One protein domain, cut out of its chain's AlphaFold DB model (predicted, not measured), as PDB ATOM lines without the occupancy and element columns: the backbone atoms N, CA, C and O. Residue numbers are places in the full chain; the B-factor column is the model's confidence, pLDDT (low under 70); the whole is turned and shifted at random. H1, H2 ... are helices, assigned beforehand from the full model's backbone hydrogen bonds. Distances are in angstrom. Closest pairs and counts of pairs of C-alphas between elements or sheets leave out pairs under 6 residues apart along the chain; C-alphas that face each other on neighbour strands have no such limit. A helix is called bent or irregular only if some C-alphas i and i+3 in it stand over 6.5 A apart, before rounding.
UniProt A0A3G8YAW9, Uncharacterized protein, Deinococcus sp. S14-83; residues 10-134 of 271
ATOM      1  N   LEU A  10     156.590 173.129 178.388       90.19
ATOM      2  CA  LEU A  10     157.926 172.544 178.480       90.19
ATOM      3  C   LEU A  10     158.875 173.406 179.324       90.19
ATOM      4  O   LEU A  10     159.576 172.876 180.180       90.19
ATOM      5  N   TYR A  11     158.878 174.726 179.125       89.44
ATOM      6  CA  TYR A  11     159.723 175.636 179.899       89.44
ATOM      7  C   TYR A  11     159.370 175.611 181.391       89.44
ATOM      8  O   TYR A  11     160.251 175.469 182.240       89.44
ATOM      9  N   ALA A  12     158.074 175.656 181.709       89.06
ATOM     10  CA  ALA A  12     157.599 175.533 183.084       89.06
ATOM     11  C   ALA A  12     158.004 174.185 183.714       89.06
ATOM     12  O   ALA A  12     158.451 174.152 184.862       89.06
ATOM     13  N   ALA A  13     157.914 173.085 182.957       92.44
ATOM     14  CA  ALA A  13     158.324 171.760 183.419       92.44
ATOM     15  C   ALA A  13     159.832 171.674 183.713       92.44
ATOM     16  O   ALA A  13     160.225 171.091 184.723       92.44
ATOM     17  N   VAL A  14     160.680 172.290 182.880       94.12
ATOM     18  CA  VAL A  14     162.135 172.346 183.111       94.12
ATOM     19  C   VAL A  14     162.448 173.092 184.406       94.12
ATOM     20  O   VAL A  14     163.180 172.571 185.248       94.12
ATOM     21  N   LEU A  15     161.862 174.275 184.612       93.00
ATOM     22  CA  LEU A  15     162.089 175.057 185.831       93.00
ATOM     23  C   LEU A  15     161.583 174.335 187.085       93.00
ATOM     24  O   LEU A  15     162.252 174.361 188.120       93.00
ATOM     25  N   LEU A  16     160.456 173.626 186.984       93.12
ATOM     26  CA  LEU A  16     159.960 172.768 188.057       93.12
ATOM     27  C   LEU A  16     160.944 171.627 188.369       93.12
ATOM     28  O   LEU A  16     161.228 171.364 189.536       93.12
ATOM     29  N   GLY A  17     161.514 170.983 187.347       95.06
ATOM     30  CA  GLY A  17     162.547 169.958 187.517       95.06
ATOM     31  C   GLY A  17     163.797 170.488 188.229       95.06
ATOM     32  O   GLY A  17     164.311 169.846 189.151       95.06
ATOM     33  N   VAL A  18     164.255 171.692 187.873       92.94
ATOM     34  CA  VAL A  18     165.368 172.371 188.564       92.94
ATOM     35  C   VAL A  18     165.012 172.664 190.025       92.94
ATOM     36  O   VAL A  18     165.804 172.379 190.923       92.94
ATOM     37  N   ALA A  19     163.800 173.154 190.300       93.44
ATOM     38  CA  ALA A  19     163.340 173.399 191.665       93.44
ATOM     39  C   ALA A  19     163.318 172.113 192.512       93.44
ATOM     40  O   ALA A  19     163.809 172.103 193.640       93.44
ATOM     41  N   ILE A  20     162.798 171.009 191.962       94.44
ATOM     42  CA  ILE A  20     162.716 169.711 192.650       94.44
ATOM     43  C   ILE A  20     164.111 169.150 192.937       94.44
ATOM     44  O   ILE A  20     164.396 168.733 194.062       94.44
ATOM     45  N   THR A  21     164.998 169.145 191.938       91.62
ATOM     46  CA  THR A  21     166.375 168.656 192.109       91.62
ATOM     47  C   THR A  21     167.133 169.481 193.144       91.62
ATOM     48  O   THR A  21     167.832 168.913 193.986       91.62
ATOM     49  N   TRP A  22     166.935 170.798 193.168       91.12
ATOM     50  CA  TRP A  22     167.490 171.661 194.204       91.12
ATOM     51  C   TRP A  22     166.938 171.355 195.599       91.12
ATOM     52  O   TRP A  22     167.721 171.182 196.532       91.12
ATOM     53  N   LEU A  23     165.618 171.216 195.757       91.62
ATOM     54  CA  LEU A  23     165.005 170.842 197.038       91.62
ATOM     55  C   LEU A  23     165.530 169.495 197.548       91.62
ATOM     56  O   LEU A  23     165.772 169.335 198.743       91.62
ATOM     57  N   TRP A  24     165.773 168.538 196.651       90.88
ATOM     58  CA  TRP A  24     166.398 167.266 197.006       90.88
ATOM     59  C   TRP A  24     167.845 167.436 197.501       90.88
ATOM     60  O   TRP A  24     168.240 166.811 198.488       90.88
ATOM     61  N   GLN A  25     168.630 168.325 196.888       86.62
ATOM     62  CA  GLN A  25     169.975 168.659 197.373       86.62
ATOM     63  C   GLN A  25     169.937 169.354 198.739       86.62
ATOM     64  O   GLN A  25     170.756 169.044 199.611       86.62
ATOM     65  N   VAL A  26     168.965 170.244 198.959       87.25
ATOM     66  CA  VAL A  26     168.703 170.861 200.267       87.25
ATOM     67  C   VAL A  26     168.368 169.779 201.297       87.25
ATOM     68  O   VAL A  26     168.981 169.750 202.361       87.25
ATOM     69  N   ALA A  27     167.511 168.815 200.951       87.81
ATOM     70  CA  ALA A  27     167.168 167.670 201.796       87.81
ATOM     71  C   ALA A  27     168.400 166.872 202.231       87.81
ATOM     72  O   ALA A  27     168.598 166.580 203.412       87.81
ATOM     73  N   LYS A  28     169.242 166.516 201.256       84.44
ATOM     74  CA  LYS A  28     170.466 165.744 201.473       84.44
ATOM     75  C   LYS A  28     171.462 166.508 202.347       84.44
ATOM     76  O   LYS A  28     172.109 165.905 203.197       84.44
ATOM     77  N   SER A  29     171.555 167.823 202.158       82.75
ATOM     78  CA  SER A  29     172.428 168.710 202.935       82.75
ATOM     79  C   SER A  29     171.945 168.860 204.375       82.75
ATOM     80  O   SER A  29     172.732 168.706 205.305       82.75
ATOM     81  N   ALA A  30     170.643 169.066 204.569       83.31
ATOM     82  CA  ALA A  30     170.034 169.193 205.886       83.31
ATOM     83  C   ALA A  30     170.250 167.939 206.740       83.31
ATOM     84  O   ALA A  30     170.675 168.044 207.888       83.31
ATOM     85  N   ARG A  31     170.093 166.746 206.146       82.94
ATOM     86  CA  ARG A  31     170.403 165.462 206.807       82.94
ATOM     87  C   ARG A  31     171.863 165.350 207.259       82.94
ATOM     88  O   ARG A  31     172.150 164.615 208.195       82.94
ATOM     89  N   ARG A  32     172.778 166.086 206.620       74.50
ATOM     90  CA  ARG A  32     174.207 166.180 206.970       74.50
ATOM     91  C   ARG A  32     174.522 167.357 207.906       74.50
ATOM     92  O   ARG A  32     175.678 167.723 208.068       74.50
ATOM     93  N   SER A  33     173.516 167.961 208.541       75.38
ATOM     94  CA  SER A  33     173.654 169.167 209.380       75.38
ATOM     95  C   SER A  33     174.247 170.386 208.652       75.38
ATOM     96  O   SER A  33     174.915 171.215 209.272       75.38
ATOM     97  N   LEU A  34     174.029 170.500 207.341       75.88
ATOM     98  CA  LEU A  34     174.466 171.643 206.539       75.88
ATOM     99  C   LEU A  34     173.268 172.551 206.236       75.88
ATOM    100  O   LEU A  34     172.258 172.081 205.711       75.88
ATOM    101  N   TRP A  35     173.382 173.849 206.543       74.69
ATOM    102  CA  TRP A  35     172.325 174.841 206.328       74.69
ATOM    103  C   TRP A  35     172.590 175.703 205.082       74.69
ATOM    104  O   TRP A  35     173.702 176.217 204.938       74.69
ATOM    105  N   PRO A  36     171.603 175.918 204.191       72.56
ATOM    106  CA  PRO A  36     171.779 176.732 202.987       72.56
ATOM    107  C   PRO A  36     171.765 178.238 203.318       72.56
ATOM    108  O   PRO A  36     170.707 178.854 203.424       72.56
ATOM    109  N   ARG A  37     172.942 178.864 203.457       71.88
ATOM    110  CA  ARG A  37     173.098 180.285 203.834       71.88
ATOM    111  C   ARG A  37     172.548 181.255 202.785       71.88
ATOM    112  O   ARG A  37     171.928 182.249 203.138       71.88
ATOM    113  N   LEU A  38     172.757 180.954 201.506       72.44
ATOM    114  CA  LEU A  38     172.223 181.720 200.375       72.44
ATOM    115  C   LEU A  38     171.083 180.968 199.676       72.44
ATOM    116  O   LEU A  38     170.925 181.033 198.458       72.44
ATOM    117  N   GLY A  39     170.253 180.269 200.458       77.00
ATOM    118  CA  GLY A  39     169.074 179.562 199.949       77.00
ATOM    119  C   GLY A  39     168.066 180.460 199.220       77.00
ATOM    120  O   GLY A  39     167.215 179.938 198.513       77.00
ATOM    121  N   ILE A  40     168.175 181.789 199.349       87.88
ATOM    122  CA  ILE A  40     167.336 182.773 198.650       87.88
ATOM    123  C   ILE A  40     167.697 182.942 197.165       87.88
ATOM    124  O   ILE A  40     166.836 183.318 196.372       87.88
ATOM    125  N   LEU A  41     168.936 182.631 196.758       92.31
ATOM    126  CA  LEU A  41     169.378 182.845 195.374       92.31
ATOM    127  C   LEU A  41     168.655 181.926 194.390       92.31
ATOM    128  O   LEU A  41     168.310 182.372 193.304       92.31
ATOM    129  N   MET A  42     168.387 180.670 194.765       92.38
ATOM    130  CA  MET A  42     167.693 179.736 193.873       92.38
ATOM    131  C   MET A  42     166.237 180.164 193.610       92.38
ATOM    132  O   MET A  42     165.873 180.271 192.440       92.38
ATOM    133  N   PRO A  43     165.407 180.485 194.627       93.00
ATOM    134  CA  PRO A  43     164.084 181.059 194.403       93.00
ATOM    135  C   PRO A  43     164.110 182.335 193.567       93.00
ATOM    136  O   PRO A  43     163.327 182.436 192.631       93.00
ATOM    137  N   LEU A  44     165.025 183.273 193.846       94.38
ATOM    138  CA  LEU A  44     165.158 184.502 193.054       94.38
ATOM    139  C   LEU A  44     165.567 184.220 191.604       94.38
ATOM    140  O   LEU A  44     165.036 184.828 190.680       94.38
ATOM    141  N   GLY A  45     166.490 183.284 191.393       94.69
ATOM    142  CA  GLY A  45     166.938 182.895 190.064       94.69
ATOM    143  C   GLY A  45     165.821 182.254 189.246       94.69
ATOM    144  O   GLY A  45     165.574 182.657 188.111       94.69
ATOM    145  N   LEU A  46     165.089 181.310 189.845       94.69
ATOM    146  CA  LEU A  46     163.969 180.629 189.196       94.69
ATOM    147  C   LEU A  46     162.802 181.573 188.898       94.69
ATOM    148  O   LEU A  46     162.207 181.475 187.826       94.69
ATOM    149  N   THR A  47     162.482 182.512 189.791       94.25
ATOM    150  CA  THR A  47     161.425 183.493 189.510       94.25
ATOM    151  C   THR A  47     161.853 184.543 188.502       94.25
ATOM    152  O   THR A  47     161.030 184.935 187.685       94.25
ATOM    153  N   SER A  48     163.129 184.931 188.476       95.06
ATOM    154  CA  SER A  48     163.682 185.776 187.413       95.06
ATOM    155  C   SER A  48     163.596 185.082 186.048       95.06
ATOM    156  O   SER A  48     163.173 185.698 185.071       95.06
ATOM    157  N   LEU A  49     163.902 183.780 185.982       94.50
ATOM    158  CA  LEU A  49     163.730 182.969 184.771       94.50
ATOM    159  C   LEU A  49     162.256 182.858 184.351       94.50
ATOM    160  O   LEU A  49     161.959 182.937 183.160       94.50
ATOM    161  N   LEU A  50     161.325 182.702 185.296       92.56
ATOM    162  CA  LEU A  50     159.884 182.704 185.005       92.56
ATOM    163  C   LEU A  50     159.381 184.073 184.531       92.56
ATOM    164  O   LEU A  50     158.527 184.133 183.650       92.56
ATOM    165  N   ALA A  51     159.899 185.157 185.108       91.12
ATOM    166  CA  ALA A  51     159.483 186.520 184.805       91.12
ATOM    167  C   ALA A  51     160.022 187.023 183.461       91.12
ATOM    168  O   ALA A  51     159.342 187.798 182.794       91.12
ATOM    169  N   ALA A  52     161.205 186.564 183.038       92.25
ATOM    170  CA  ALA A  52     161.857 187.004 181.806       92.25
ATOM    171  C   ALA A  52     160.957 186.953 180.549       92.25
ATOM    172  O   ALA A  52     160.839 187.991 179.898       92.25
ATOM    173  N   PRO A  53     160.289 185.826 180.212       89.31
ATOM    174  CA  PRO A  53     159.408 185.763 179.042       89.31
ATOM    175  C   PRO A  53     158.062 186.476 179.229       89.31
ATOM    176  O   PRO A  53     157.391 186.743 178.249       89.31
ATOM    177  N   VAL A  54     157.637 186.749 180.468       88.69
ATOM    178  CA  VAL A  54     156.328 187.370 180.761       88.69
ATOM    179  C   VAL A  54     156.423 188.896 180.777       88.69
ATOM    180  O   VAL A  54     155.454 189.589 180.476       88.69
ATOM    181  N   LEU A  55     157.584 189.419 181.175       89.38
ATOM    182  CA  LEU A  55     157.881 190.850 181.210       89.38
ATOM    183  C   LEU A  55     158.628 191.326 179.955       89.38
ATOM    184  O   LEU A  55     158.913 192.515 179.857       89.38
ATOM    185  N   ASP A  56     158.972 190.417 179.034       89.19
ATOM    186  CA  ASP A  56     159.806 190.681 177.853       89.19
ATOM    187  C   ASP A  56     161.138 191.383 178.202       89.19
ATOM    188  O   ASP A  56     161.599 192.292 177.510       89.19
ATOM    189  N   VAL A  57     161.790 190.950 179.292       92.69
ATOM    190  CA  VAL A  57     163.083 191.495 179.748       92.69
ATOM    191  C   VAL A  57     164.178 190.423 179.660       92.69
ATOM    192  O   VAL A  57     164.362 189.652 180.608       92.69
ATOM    193  N   PRO A  58     164.982 190.385 178.576       90.81
ATOM    194  CA  PRO A  58     166.034 189.379 178.392       90.81
ATOM    195  C   PRO A  58     167.101 189.374 179.497       90.81
ATOM    196  O   PRO A  58     167.654 188.326 179.828       90.81
ATOM    197  N   ALA A  59     167.373 190.528 180.115       94.25
ATOM    198  CA  ALA A  59     168.342 190.634 181.207       94.25
ATOM    199  C   ALA A  59     167.959 189.774 182.430       94.25
ATOM    200  O   ALA A  59     168.841 189.219 183.087       94.25
ATOM    201  N   LEU A  60     166.655 189.595 182.695       93.12
ATOM    202  CA  LEU A  60     166.169 188.730 183.777       93.12
ATOM    203  C   LEU A  60     166.494 187.257 183.525       93.12
ATOM    204  O   LEU A  60     166.696 186.506 184.480       93.12
ATOM    205  N   PHE A  61     166.589 186.843 182.260       94.06
ATOM    206  CA  PHE A  61     166.978 185.482 181.920       94.06
ATOM    207  C   PHE A  61     168.439 185.221 182.302       94.06
ATOM    208  O   PHE A  61     168.728 184.278 183.036       94.06
ATOM    209  N   GLY A  62     169.355 186.095 181.867       95.06
ATOM    210  CA  GLY A  62     170.782 185.976 182.177       95.06
ATOM    211  C   GLY A  62     171.069 186.066 183.677       95.06
ATOM    212  O   GLY A  62     171.780 185.224 184.227       95.06
ATOM    213  N   MET A  63     170.450 187.035 184.362       96.00
ATOM    214  CA  MET A  63     170.561 187.176 185.816       96.00
ATOM    215  C   MET A  63     169.993 185.952 186.544       96.00
ATOM    216  O   MET A  63     170.630 185.422 187.452       96.00
ATOM    217  N   GLY A  64     168.823 185.468 186.118       95.19
ATOM    218  CA  GLY A  64     168.176 184.303 186.706       95.19
ATOM    219  C   GLY A  64     169.014 183.033 186.568       95.19
ATOM    220  O   GLY A  64     169.242 182.335 187.555       95.19
ATOM    221  N   ALA A  65     169.553 182.779 185.372       94.38
ATOM    222  CA  ALA A  65     170.455 181.660 185.119       94.38
ATOM    223  C   ALA A  65     171.727 181.745 185.979       94.38
ATOM    224  O   ALA A  65     172.111 180.755 186.603       94.38
ATOM    225  N   GLY A  66     172.343 182.927 186.077       94.56
ATOM    226  CA  GLY A  66     173.514 183.151 186.927       94.56
ATOM    227  C   GLY A  66     173.236 182.850 188.401       94.56
ATOM    228  O   GLY A  66     173.996 182.123 189.037       94.56
ATOM    229  N   LEU A  67     172.109 183.333 188.934       94.25
ATOM    230  CA  LEU A  67     171.692 183.062 190.313       94.25
ATOM    231  C   LEU A  67     171.455 181.567 190.573       94.25
ATOM    232  O   LEU A  67     171.905 181.052 191.597       94.25
ATOM    233  N   VAL A  68     170.795 180.864 189.644       92.38
ATOM    234  CA  VAL A  68     170.577 179.408 189.726       92.38
ATOM    235  C   VAL A  68     171.907 178.654 189.734       92.38
ATOM    236  O   VAL A  68     172.099 177.768 190.566       92.38
ATOM    237  N   LEU A  69     172.845 179.021 188.856       91.25
ATOM    238  CA  LEU A  69     174.162 178.385 188.775       91.25
ATOM    239  C   LEU A  69     174.985 178.613 190.045       91.25
ATOM    240  O   LEU A  69     175.516 177.654 190.605       91.25
ATOM    241  N   ILE A  70     175.039 179.849 190.548       88.88
ATOM    242  CA  ILE A  70     175.726 180.166 191.809       88.88
ATOM    243  C   ILE A  70     175.112 179.355 192.957       88.88
ATOM    244  O   ILE A  70     175.831 178.740 193.743       88.88
ATOM    245  N   ALA A  71     173.781 179.295 193.038       85.94
ATOM    246  CA  ALA A  71     173.095 178.544 194.084       85.94
ATOM    247  C   ALA A  71     173.319 177.023 193.989       85.94
ATOM    248  O   ALA A  71     173.335 176.341 195.016       85.94
ATOM    249  N   ALA A  72     173.471 176.484 192.776       83.25
ATOM    250  CA  ALA A  72     173.675 175.059 192.541       83.25
ATOM    251  C   ALA A  72     175.119 174.607 192.809       83.25
ATOM    252  O   ALA A  72     175.314 173.529 193.376       83.25
ATOM    253  N   TYR A  73     176.111 175.416 192.423       79.75
ATOM    254  CA  TYR A  73     177.509 174.979 192.336       79.75
ATOM    255  C   TYR A  73     178.456 175.590 193.369       79.75
ATOM    256  O   TYR A  73     179.603 175.166 193.422       79.75
ATOM    257  N   TRP A  74     178.026 176.539 194.205       75.38
ATOM    258  CA  TRP A  74     178.941 177.195 195.144       75.38
ATOM    259  C   TRP A  74     178.938 176.531 196.543       75.38
ATOM    260  O   TRP A  74     177.981 176.709 197.309       75.38
ATOM    261  N   PRO A  75     179.996 175.784 196.932       54.53
ATOM    262  CA  PRO A  75     180.018 174.987 198.166       54.53
ATOM    263  C   PRO A  75     180.099 175.837 199.444       54.53
ATOM    264  O   PRO A  75     179.543 175.457 200.475       54.53
ATOM    265  N   VAL A  76     180.691 177.039 199.370       59.03
ATOM    266  CA  VAL A  76     180.848 177.982 200.506       59.03
ATOM    267  C   VAL A  76     179.497 178.459 201.077       59.03
ATOM    268  O   VAL A  76     179.431 179.057 202.149       59.03
ATOM    269  N   LEU A  77     178.386 178.168 200.397       58.91
ATOM    270  CA  LEU A  77     177.046 178.609 200.783       58.91
ATOM    271  C   LEU A  77     176.368 177.706 201.818       58.91
ATOM    272  O   LEU A  77     175.196 177.927 202.130       58.91
ATOM    273  N   ARG A  78     177.064 176.692 202.347       64.12
ATOM    274  CA  ARG A  78     176.523 175.746 203.330       64.12
ATOM    275  C   ARG A  78     177.293 175.844 204.640       64.12
ATOM    276  O   ARG A  78     178.453 175.459 204.697       64.12
ATOM    277  N   LEU A  79     176.656 176.344 205.696       62.53
ATOM    278  CA  LEU A  79     177.285 176.461 207.015       62.53
ATOM    279  C   LEU A  79     176.512 175.708 208.085       62.53
ATOM    280  O   LEU A  79     175.323 175.433 207.943       62.53
ATOM    281  N   ARG A  80     177.200 175.397 209.182       56.75
ATOM    282  CA  ARG A  80     176.586 174.861 210.393       56.75
ATOM    283  C   ARG A  80     175.931 175.989 211.173       56.75
ATOM    284  O   ARG A  80     176.554 176.994 211.501       56.75
ATOM    285  N   GLY A  81     174.662 175.781 211.469       59.81
ATOM    286  CA  GLY A  81     173.843 176.690 212.248       59.81
ATOM    287  C   GLY A  81     172.387 176.361 211.983       59.81
ATOM    288  O   GLY A  81     171.859 176.839 210.982       59.81
ATOM    289  N   PRO A  82     171.741 175.518 212.808       56.75
ATOM    290  CA  PRO A  82     170.303 175.395 212.713       56.75
ATOM    291  C   PRO A  82     169.661 176.762 213.004       56.75
ATOM    292  O   PRO A  82     170.210 177.540 213.794       56.75
ATOM    293  N   PRO A  83     168.492 177.044 212.418       59.53
ATOM    294  CA  PRO A  83     167.636 178.132 212.865       59.53
ATOM    295  C   PRO A  83     167.358 177.935 214.356       59.53
ATOM    296  O   PRO A  83     167.238 176.796 214.832       59.53
ATOM    297  N   ARG A  84     167.282 179.023 215.127       62.78
ATOM    298  CA  ARG A  84     166.932 178.904 216.549       62.78
ATOM    299  C   ARG A  84     165.577 178.190 216.663       62.78
ATOM    300  O   ARG A  84     164.716 178.402 215.813       62.78
ATOM    301  N   PRO A  85     165.322 177.379 217.705       60.06
ATOM    302  CA  PRO A  85     164.054 176.653 217.854       60.06
ATOM    303  C   PRO A  85     162.809 177.563 217.807       60.06
ATOM    304  O   PRO A  85     161.741 177.113 217.403       60.06
ATOM    305  N   ALA A  86     162.956 178.851 218.137       56.12
ATOM    306  CA  ALA A  86     161.910 179.870 218.009       56.12
ATOM    307  C   ALA A  86     161.530 180.224 216.551       56.12
ATOM    308  O   ALA A  86     160.479 180.808 216.311       56.12
ATOM    309  N   GLU A  87     162.347 179.864 215.564       68.69
ATOM    310  CA  GLU A  87     162.148 180.223 214.154       68.69
ATOM    311  C   GLU A  87     161.280 179.205 213.398       68.69
ATOM    312  O   GLU A  87     160.778 179.512 212.319       68.69
ATOM    313  N   GLY A  88     161.022 178.019 213.966       75.94
ATOM    314  CA  GLY A  88     160.180 177.000 213.324       75.94
ATOM    315  C   GLY A  88     158.748 177.483 213.056       75.94
ATOM    316  O   GLY A  88     158.185 177.193 212.002       75.94
ATOM    317  N   GLY A  89     158.180 178.283 213.967       83.06
ATOM    318  CA  GLY A  89     156.871 178.916 213.768       83.06
ATOM    319  C   GLY A  89     156.881 179.945 212.634       83.06
ATOM    320  O   GLY A  89     155.971 179.960 211.808       83.06
ATOM    321  N   LEU A  90     157.948 180.748 212.532       86.00
ATOM    322  CA  LEU A  90     158.112 181.725 211.451       86.00
ATOM    323  C   LEU A  90     158.185 181.044 210.080       86.00
ATOM    324  O   LEU A  90     157.619 181.556 209.122       86.00
ATOM    325  N   MET A  91     158.813 179.872 209.976       86.75
ATOM    326  CA  MET A  91     158.900 179.132 208.708       86.75
ATOM    327  C   MET A  91     157.531 178.676 208.194       86.75
ATOM    328  O   MET A  91     157.241 178.824 207.007       86.75
ATOM    329  N   TRP A  92     156.668 178.175 209.084       89.12
ATOM    330  CA  TRP A  92     155.287 177.837 208.732       89.12
ATOM    331  C   TRP A  92     154.477 179.074 208.349       89.12
ATOM    332  O   TRP A  92     153.751 179.036 207.358       89.12
ATOM    333  N   LEU A  93     154.643 180.185 209.075       91.81
ATOM    334  CA  LEU A  93     153.998 181.454 208.731       91.81
ATOM    335  C   LEU A  93     154.437 181.965 207.354       91.81
ATOM    336  O   LEU A  93     153.592 182.409 206.584       91.81
ATOM    337  N   LEU A  94     155.724 181.850 207.008       91.00
ATOM    338  CA  LEU A  94     156.233 182.215 205.683       91.00
ATOM    339  C   LEU A  94     155.642 181.333 204.577       91.00
ATOM    340  O   LEU A  94     155.291 181.853 203.519       91.00
ATOM    341  N   LEU A  95     155.490 180.024 204.818       92.31
ATOM    342  CA  LEU A  95     154.841 179.128 203.856       92.31
ATOM    343  C   LEU A  95     153.370 179.502 203.657       92.31
ATOM    344  O   LEU A  95     152.921 179.636 202.519       92.31
ATOM    345  N   ILE A  96     152.633 179.717 204.750       93.50
ATOM    346  CA  ILE A  96     151.228 180.139 204.705       93.50
ATOM    347  C   ILE A  96     151.102 181.477 203.965       93.50
ATOM    348  O   ILE A  96     150.278 181.595 203.063       93.50
ATOM    349  N   ALA A  97     151.953 182.459 204.273       93.19
ATOM    350  CA  ALA A  97     151.974 183.756 203.600       93.19
ATOM    351  C   ALA A  97     152.263 183.626 202.096       93.19
ATOM    352  O   ALA A  97     151.610 184.286 201.288       93.19
ATOM    353  N   GLY A  98     153.191 182.747 201.707       90.94
ATOM    354  CA  GLY A  98     153.472 182.429 200.308       90.94
ATOM    355  C   GLY A  98     152.262 181.840 199.587       90.94
ATOM    356  O   GLY A  98     151.887 182.330 198.526       90.94
ATOM    357  N   LEU A  99     151.608 180.840 200.180       93.50
ATOM    358  CA  LEU A  99     150.415 180.205 199.606       93.50
ATOM    359  C   LEU A  99     149.227 181.174 199.509       93.50
ATOM    360  O   LEU A  99     148.542 181.211 198.487       93.50
ATOM    361  N   LEU A 100     149.009 182.009 200.528       93.94
ATOM    362  CA  LEU A 100     147.984 183.058 200.497       93.94
ATOM    363  C   LEU A 100     148.275 184.100 199.412       93.94
ATOM    364  O   LEU A 100     147.360 184.546 198.722       93.94
ATOM    365  N   SER A 101     149.551 184.435 199.211       93.06
ATOM    366  CA  SER A 101     149.991 185.360 198.165       93.06
ATOM    367  C   SER A 101     149.762 184.795 196.758       93.06
ATOM    368  O   SER A 101     149.469 185.566 195.847       93.06
ATOM    369  N   VAL A 102     149.810 183.465 196.570       90.88
ATOM    370  CA  VAL A 102     149.384 182.825 195.308       90.88
ATOM    371  C   VAL A 102     147.897 183.080 195.068       90.88
ATOM    372  O   VAL A 102     147.536 183.577 194.003       90.88
ATOM    373  N   SER A 103     147.041 182.798 196.058       91.56
ATOM    374  CA  SER A 103     145.590 183.023 195.954       91.56
ATOM    375  C   SER A 103     145.266 184.481 195.609       91.56
ATOM    376  O   SER A 103     144.514 184.764 194.673       91.56
ATOM    377  N   TRP A 104     145.922 185.420 196.295       92.38
ATOM    378  CA  TRP A 104     145.735 186.847 196.054       92.38
ATOM    379  C   TRP A 104     146.257 187.283 194.675       92.38
ATOM    380  O   TRP A 104     145.588 188.036 193.967       92.38
ATOM    381  N   GLY A 105     147.414 186.772 194.245       89.94
ATOM    382  CA  GLY A 105     147.965 187.034 192.915       89.94
ATOM    383  C   GLY A 105     147.052 186.553 191.786       89.94
ATOM    384  O   GLY A 105     146.881 187.271 190.800       89.94
ATOM    385  N   VAL A 106     146.409 185.390 191.958       89.94
ATOM    386  CA  VAL A 106     145.395 184.869 191.023       89.94
ATOM    387  C   VAL A 106     144.167 185.779 190.995       89.94
ATOM    388  O   VAL A 106     143.728 186.169 189.914       89.94
ATOM    389  N   GLN A 107     143.643 186.167 192.162       92.94
ATOM    390  CA  GLN A 107     142.474 187.047 192.261       92.94
ATOM    391  C   GLN A 107     142.721 188.422 191.621       92.94
ATOM    392  O   GLN A 107     141.856 188.939 190.918       92.94
ATOM    393  N   MET A 108     143.905 188.998 191.838       90.31
ATOM    394  CA  MET A 108     144.307 190.299 191.288       90.31
ATOM    395  C   MET A 108     144.838 190.215 189.852       90.31
ATOM    396  O   MET A 108     145.219 191.238 189.291       90.31
ATOM    397  N   GLN A 109     144.910 189.009 189.270       87.94
ATOM    398  CA  GLN A 109     145.495 188.748 187.948       87.94
ATOM    399  C   GLN A 109     146.884 189.393 187.765       87.94
ATOM    400  O   GLN A 109     147.242 189.859 186.683       87.94
ATOM    401  N   SER A 110     147.678 189.436 188.840       88.81
ATOM    402  CA  SER A 110     148.954 190.153 188.883       88.81
ATOM    403  C   SER A 110     150.126 189.188 188.764       88.81
ATOM    404  O   SER A 110     150.443 188.451 189.699       88.81
ATOM    405  N   ALA A 111     150.818 189.231 187.622       87.19
ATOM    406  CA  ALA A 111     152.008 188.416 187.375       87.19
ATOM    407  C   ALA A 111     153.119 188.683 188.409       87.19
ATOM    408  O   ALA A 111     153.726 187.745 188.920       87.19
ATOM    409  N   ASN A 112     153.322 189.946 188.798       88.81
ATOM    410  CA  ASN A 112     154.327 190.329 189.794       88.81
ATOM    411  C   ASN A 112     154.058 189.687 191.162       88.81
ATOM    412  O   ASN A 112     154.986 189.194 191.805       88.81
ATOM    413  N   LEU A 113     152.788 189.643 191.589       90.00
ATOM    414  CA  LEU A 113     152.404 188.961 192.826       90.00
ATOM    415  C   LEU A 113     152.632 187.451 192.724       90.00
ATOM    416  O   LEU A 113     153.131 186.855 193.675       90.00
ATOM    417  N   LEU A 114     152.337 186.841 191.573       90.31
ATOM    418  CA  LEU A 114     152.569 185.412 191.353       90.31
ATOM    419  C   LEU A 114     154.060 185.050 191.389       90.31
ATOM    420  O   LEU A 114     154.420 184.048 192.005       90.31
ATOM    421  N   PHE A 115     154.940 185.871 190.805       90.94
ATOM    422  CA  PHE A 115     156.389 185.653 190.886       90.94
ATOM    423  C   PHE A 115     156.910 185.807 192.316       90.94
ATOM    424  O   PHE A 115     157.657 184.953 192.790       90.94
ATOM    425  N   GLY A 116     156.477 186.846 193.036       91.62
ATOM    426  CA  GLY A 116     156.824 187.019 194.449       91.62
ATOM    427  C   GLY A 116     156.348 185.845 195.310       91.62
ATOM    428  O   GLY A 116     157.109 185.308 196.115       91.62
ATOM    429  N   ALA A 117     155.115 185.383 195.081       92.56
ATOM    430  CA  ALA A 117     154.542 184.233 195.767       92.56
ATOM    431  C   ALA A 117     155.298 182.930 195.453       92.56
ATOM    432  O   ALA A 117     155.573 182.149 196.363       92.56
ATOM    433  N   ALA A 118     155.701 182.705 194.199       91.62
ATOM    434  CA  ALA A 118     156.508 181.550 193.802       91.62
ATOM    435  C   ALA A 118     157.890 181.539 194.485       91.62
ATOM    436  O   ALA A 118     158.317 180.507 195.002       91.62
ATOM    437  N   ALA A 119     158.570 182.690 194.564       93.38
ATOM    438  CA  ALA A 119     159.844 182.795 195.280       93.38
ATOM    439  C   ALA A 119     159.661 182.496 196.773       93.38
ATOM    440  O   ALA A 119     160.418 181.717 197.355       93.38
ATOM    441  N   LEU A 120     158.636 183.092 197.391       93.88
ATOM    442  CA  LEU A 120     158.373 182.956 198.821       93.88
ATOM    443  C   LEU A 120     157.980 181.522 199.203       93.88
ATOM    444  O   LEU A 120     158.473 180.986 200.197       93.88
ATOM    445  N   THR A 121     157.128 180.877 198.405       93.88
ATOM    446  CA  THR A 121     156.724 179.474 198.607       93.88
ATOM    447  C   THR A 121     157.905 178.523 198.457       93.88
ATOM    448  O   THR A 121     158.116 177.672 199.318       93.88
ATOM    449  N   LEU A 122     158.734 178.694 197.425       93.00
ATOM    450  CA  LEU A 122     159.899 177.834 197.231       93.00
ATOM    451  C   LEU A 122     160.947 178.024 198.338       93.00
ATOM    452  O   LEU A 122     161.506 177.047 198.842       93.00
ATOM    453  N   TYR A 123     161.182 179.271 198.757       91.81
ATOM    454  CA  TYR A 123     162.098 179.586 199.853       91.81
ATOM    455  C   TYR A 123     161.619 179.006 201.192       91.81
ATOM    456  O   TYR A 123     162.379 178.332 201.886       91.81
ATOM    457  N   SER A 124     160.348 179.215 201.541       90.75
ATOM    458  CA  SER A 124     159.759 178.682 202.777       90.75
ATOM    459  C   SER A 124     159.733 177.152 202.799       90.75
ATOM    460  O   SER A 124     160.040 176.559 203.834       90.75
ATOM    461  N   LEU A 125     159.473 176.504 201.660       91.94
ATOM    462  CA  LEU A 125     159.562 175.052 201.535       91.94
ATOM    463  C   LEU A 125     160.990 174.554 201.780       91.94
ATOM    464  O   LEU A 125     161.177 173.599 202.528       91.94
ATOM    465  N   ALA A 126     162.004 175.213 201.215       89.56
ATOM    466  CA  ALA A 126     163.402 174.856 201.452       89.56
ATOM    467  C   ALA A 126     163.808 175.022 202.924       89.56
ATOM    468  O   ALA A 126     164.522 174.169 203.457       89.56
ATOM    469  N   LEU A 127     163.331 176.075 203.600       88.25
ATOM    470  CA  LEU A 127     163.553 176.284 205.035       88.25
ATOM    471  C   LEU A 127     162.884 175.197 205.882       88.25
ATOM    472  O   LEU A 127     163.542 174.609 206.737       88.25
ATOM    473  N   LEU A 128     161.611 174.886 205.621       89.00
ATOM    474  CA  LEU A 128     160.879 173.829 206.325       89.00
ATOM    475  C   LEU A 128     161.517 172.461 206.104       89.00
ATOM    476  O   LEU A 128     161.702 171.692 207.046       89.00
ATOM    477  N   LEU A 129     161.895 172.161 204.866       89.38
ATOM    478  CA  LEU A 129     162.537 170.906 204.509       89.38
ATOM    479  C   LEU A 129     163.923 170.796 205.157       89.38
ATOM    480  O   LEU A 129     164.284 169.737 205.669       89.38
ATOM    481  N   SER A 130     164.658 171.908 205.232       85.38
ATOM    482  CA  SER A 130     165.912 171.971 205.981       85.38
ATOM    483  C   SER A 130     165.687 171.743 207.470       85.38
ATOM    484  O   SER A 130     166.349 170.892 208.043       85.38
ATOM    485  N   ALA A 131     164.735 172.437 208.099       84.44
ATOM    486  CA  ALA A 131     164.468 172.341 209.535       84.44
ATOM    487  C   ALA A 131     163.937 170.964 209.965       84.44
ATOM    488  O   ALA A 131     164.307 170.462 211.024       84.44
ATOM    489  N   THR A 132     163.083 170.344 209.149       87.25
ATOM    490  CA  THR A 132     162.493 169.023 209.430       87.25
ATOM    491  C   THR A 132     163.505 167.892 209.299       87.25
ATOM    492  O   THR A 132     163.464 166.946 210.083       87.25
ATOM    493  N   LEU A 133     164.412 167.987 208.326       86.69
ATOM    494  CA  LEU A 133     165.442 166.980 208.081       86.69
ATOM    495  C   LEU A 133     166.758 167.266 208.806       86.69
ATOM    496  O   LEU A 133     167.641 166.406 208.795       86.69
ATOM    497  N   TYR A 134     166.899 168.443 209.422       80.19
ATOM    498  CA  TYR A 134     168.057 168.758 210.241       80.19
ATOM    499  C   TYR A 134     168.096 167.783 211.423       80.19
ATOM    500  O   TYR A 134     167.121 167.705 212.181       80.19
TER     501      TYR A 134
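This is residues 10 to 134 of the 271 residues of an uncharacterized protein of Deinococcus sp. S14-83 (UniProt A0A3G8YAW9). Five helices run along one long axis: H4, H5, H2 and H3 make an uneven row, each packed on the next, and H1 packs on one side of the row, on H5 and on part of H2. The link from H3 to H4 crosses one end of the row. The printed part has 125 residues with five named helices, in the order H1 to H5, and no named strand; the class is all helix. It is compact, with a radius of gyration of the C-alphas of 14.7 A and spans of 40 by 31 by 21 A.

H1, residues 10 to 31, begins at C-alpha 10 at (157.926, 172.544, 178.480) and is 31.8 A long. H2, residues 41 to 55, is 19.9 A, and H3, residues 58 to 73, is 23.1 A. H4, residues 85 to 107, is 35.1 A. H5, residues 111 to 133, is 32.7 A and ends at C-alpha 133 at (165.442, 166.980, 208.081). H2 and H4 are only just irregular: C-alphas 50 and 53, and likewise 86 and 89, are 6.7 A apart.

H1, H2 and H5 form an up-and-down bundle, each running against the one before it. H1 touches H2 with residues 12 to 19 alone; the closest C-alphas, of Leu 15 and Leu 46, are 6.8 A apart. H1 touches H5 at a shallow tilt of 27 degrees, closest at C-alphas of Ala 30 and Ser 130, 5.0 A. H2 touches H5, closest at C-alphas of Pro 43 and Ala 119, 4.7 A. H2 and H3 form a hairpin, closest at C-alphas of Gly 45 and Gly 64, 3.8 A. H4 and H5 form another, closest at C-alphas of Gly 98 and Thr 121, 4.7 A. H3 and H4 are apart. Every O i to N i+4 pair is within hydrogen-bond range in H1, H3 and H5; in H2 9 of 11 are, in H4 17 of 19.

The C-alphas farthest apart, of Asp 56 and Pro 85, are 42.6 A apart. The printed part has no cut. The link from H3 to H4 is long, and residues 78 to 79 pair antiparallel with residues 35 to 36. Residues 75 to 87 have pLDDT under 70.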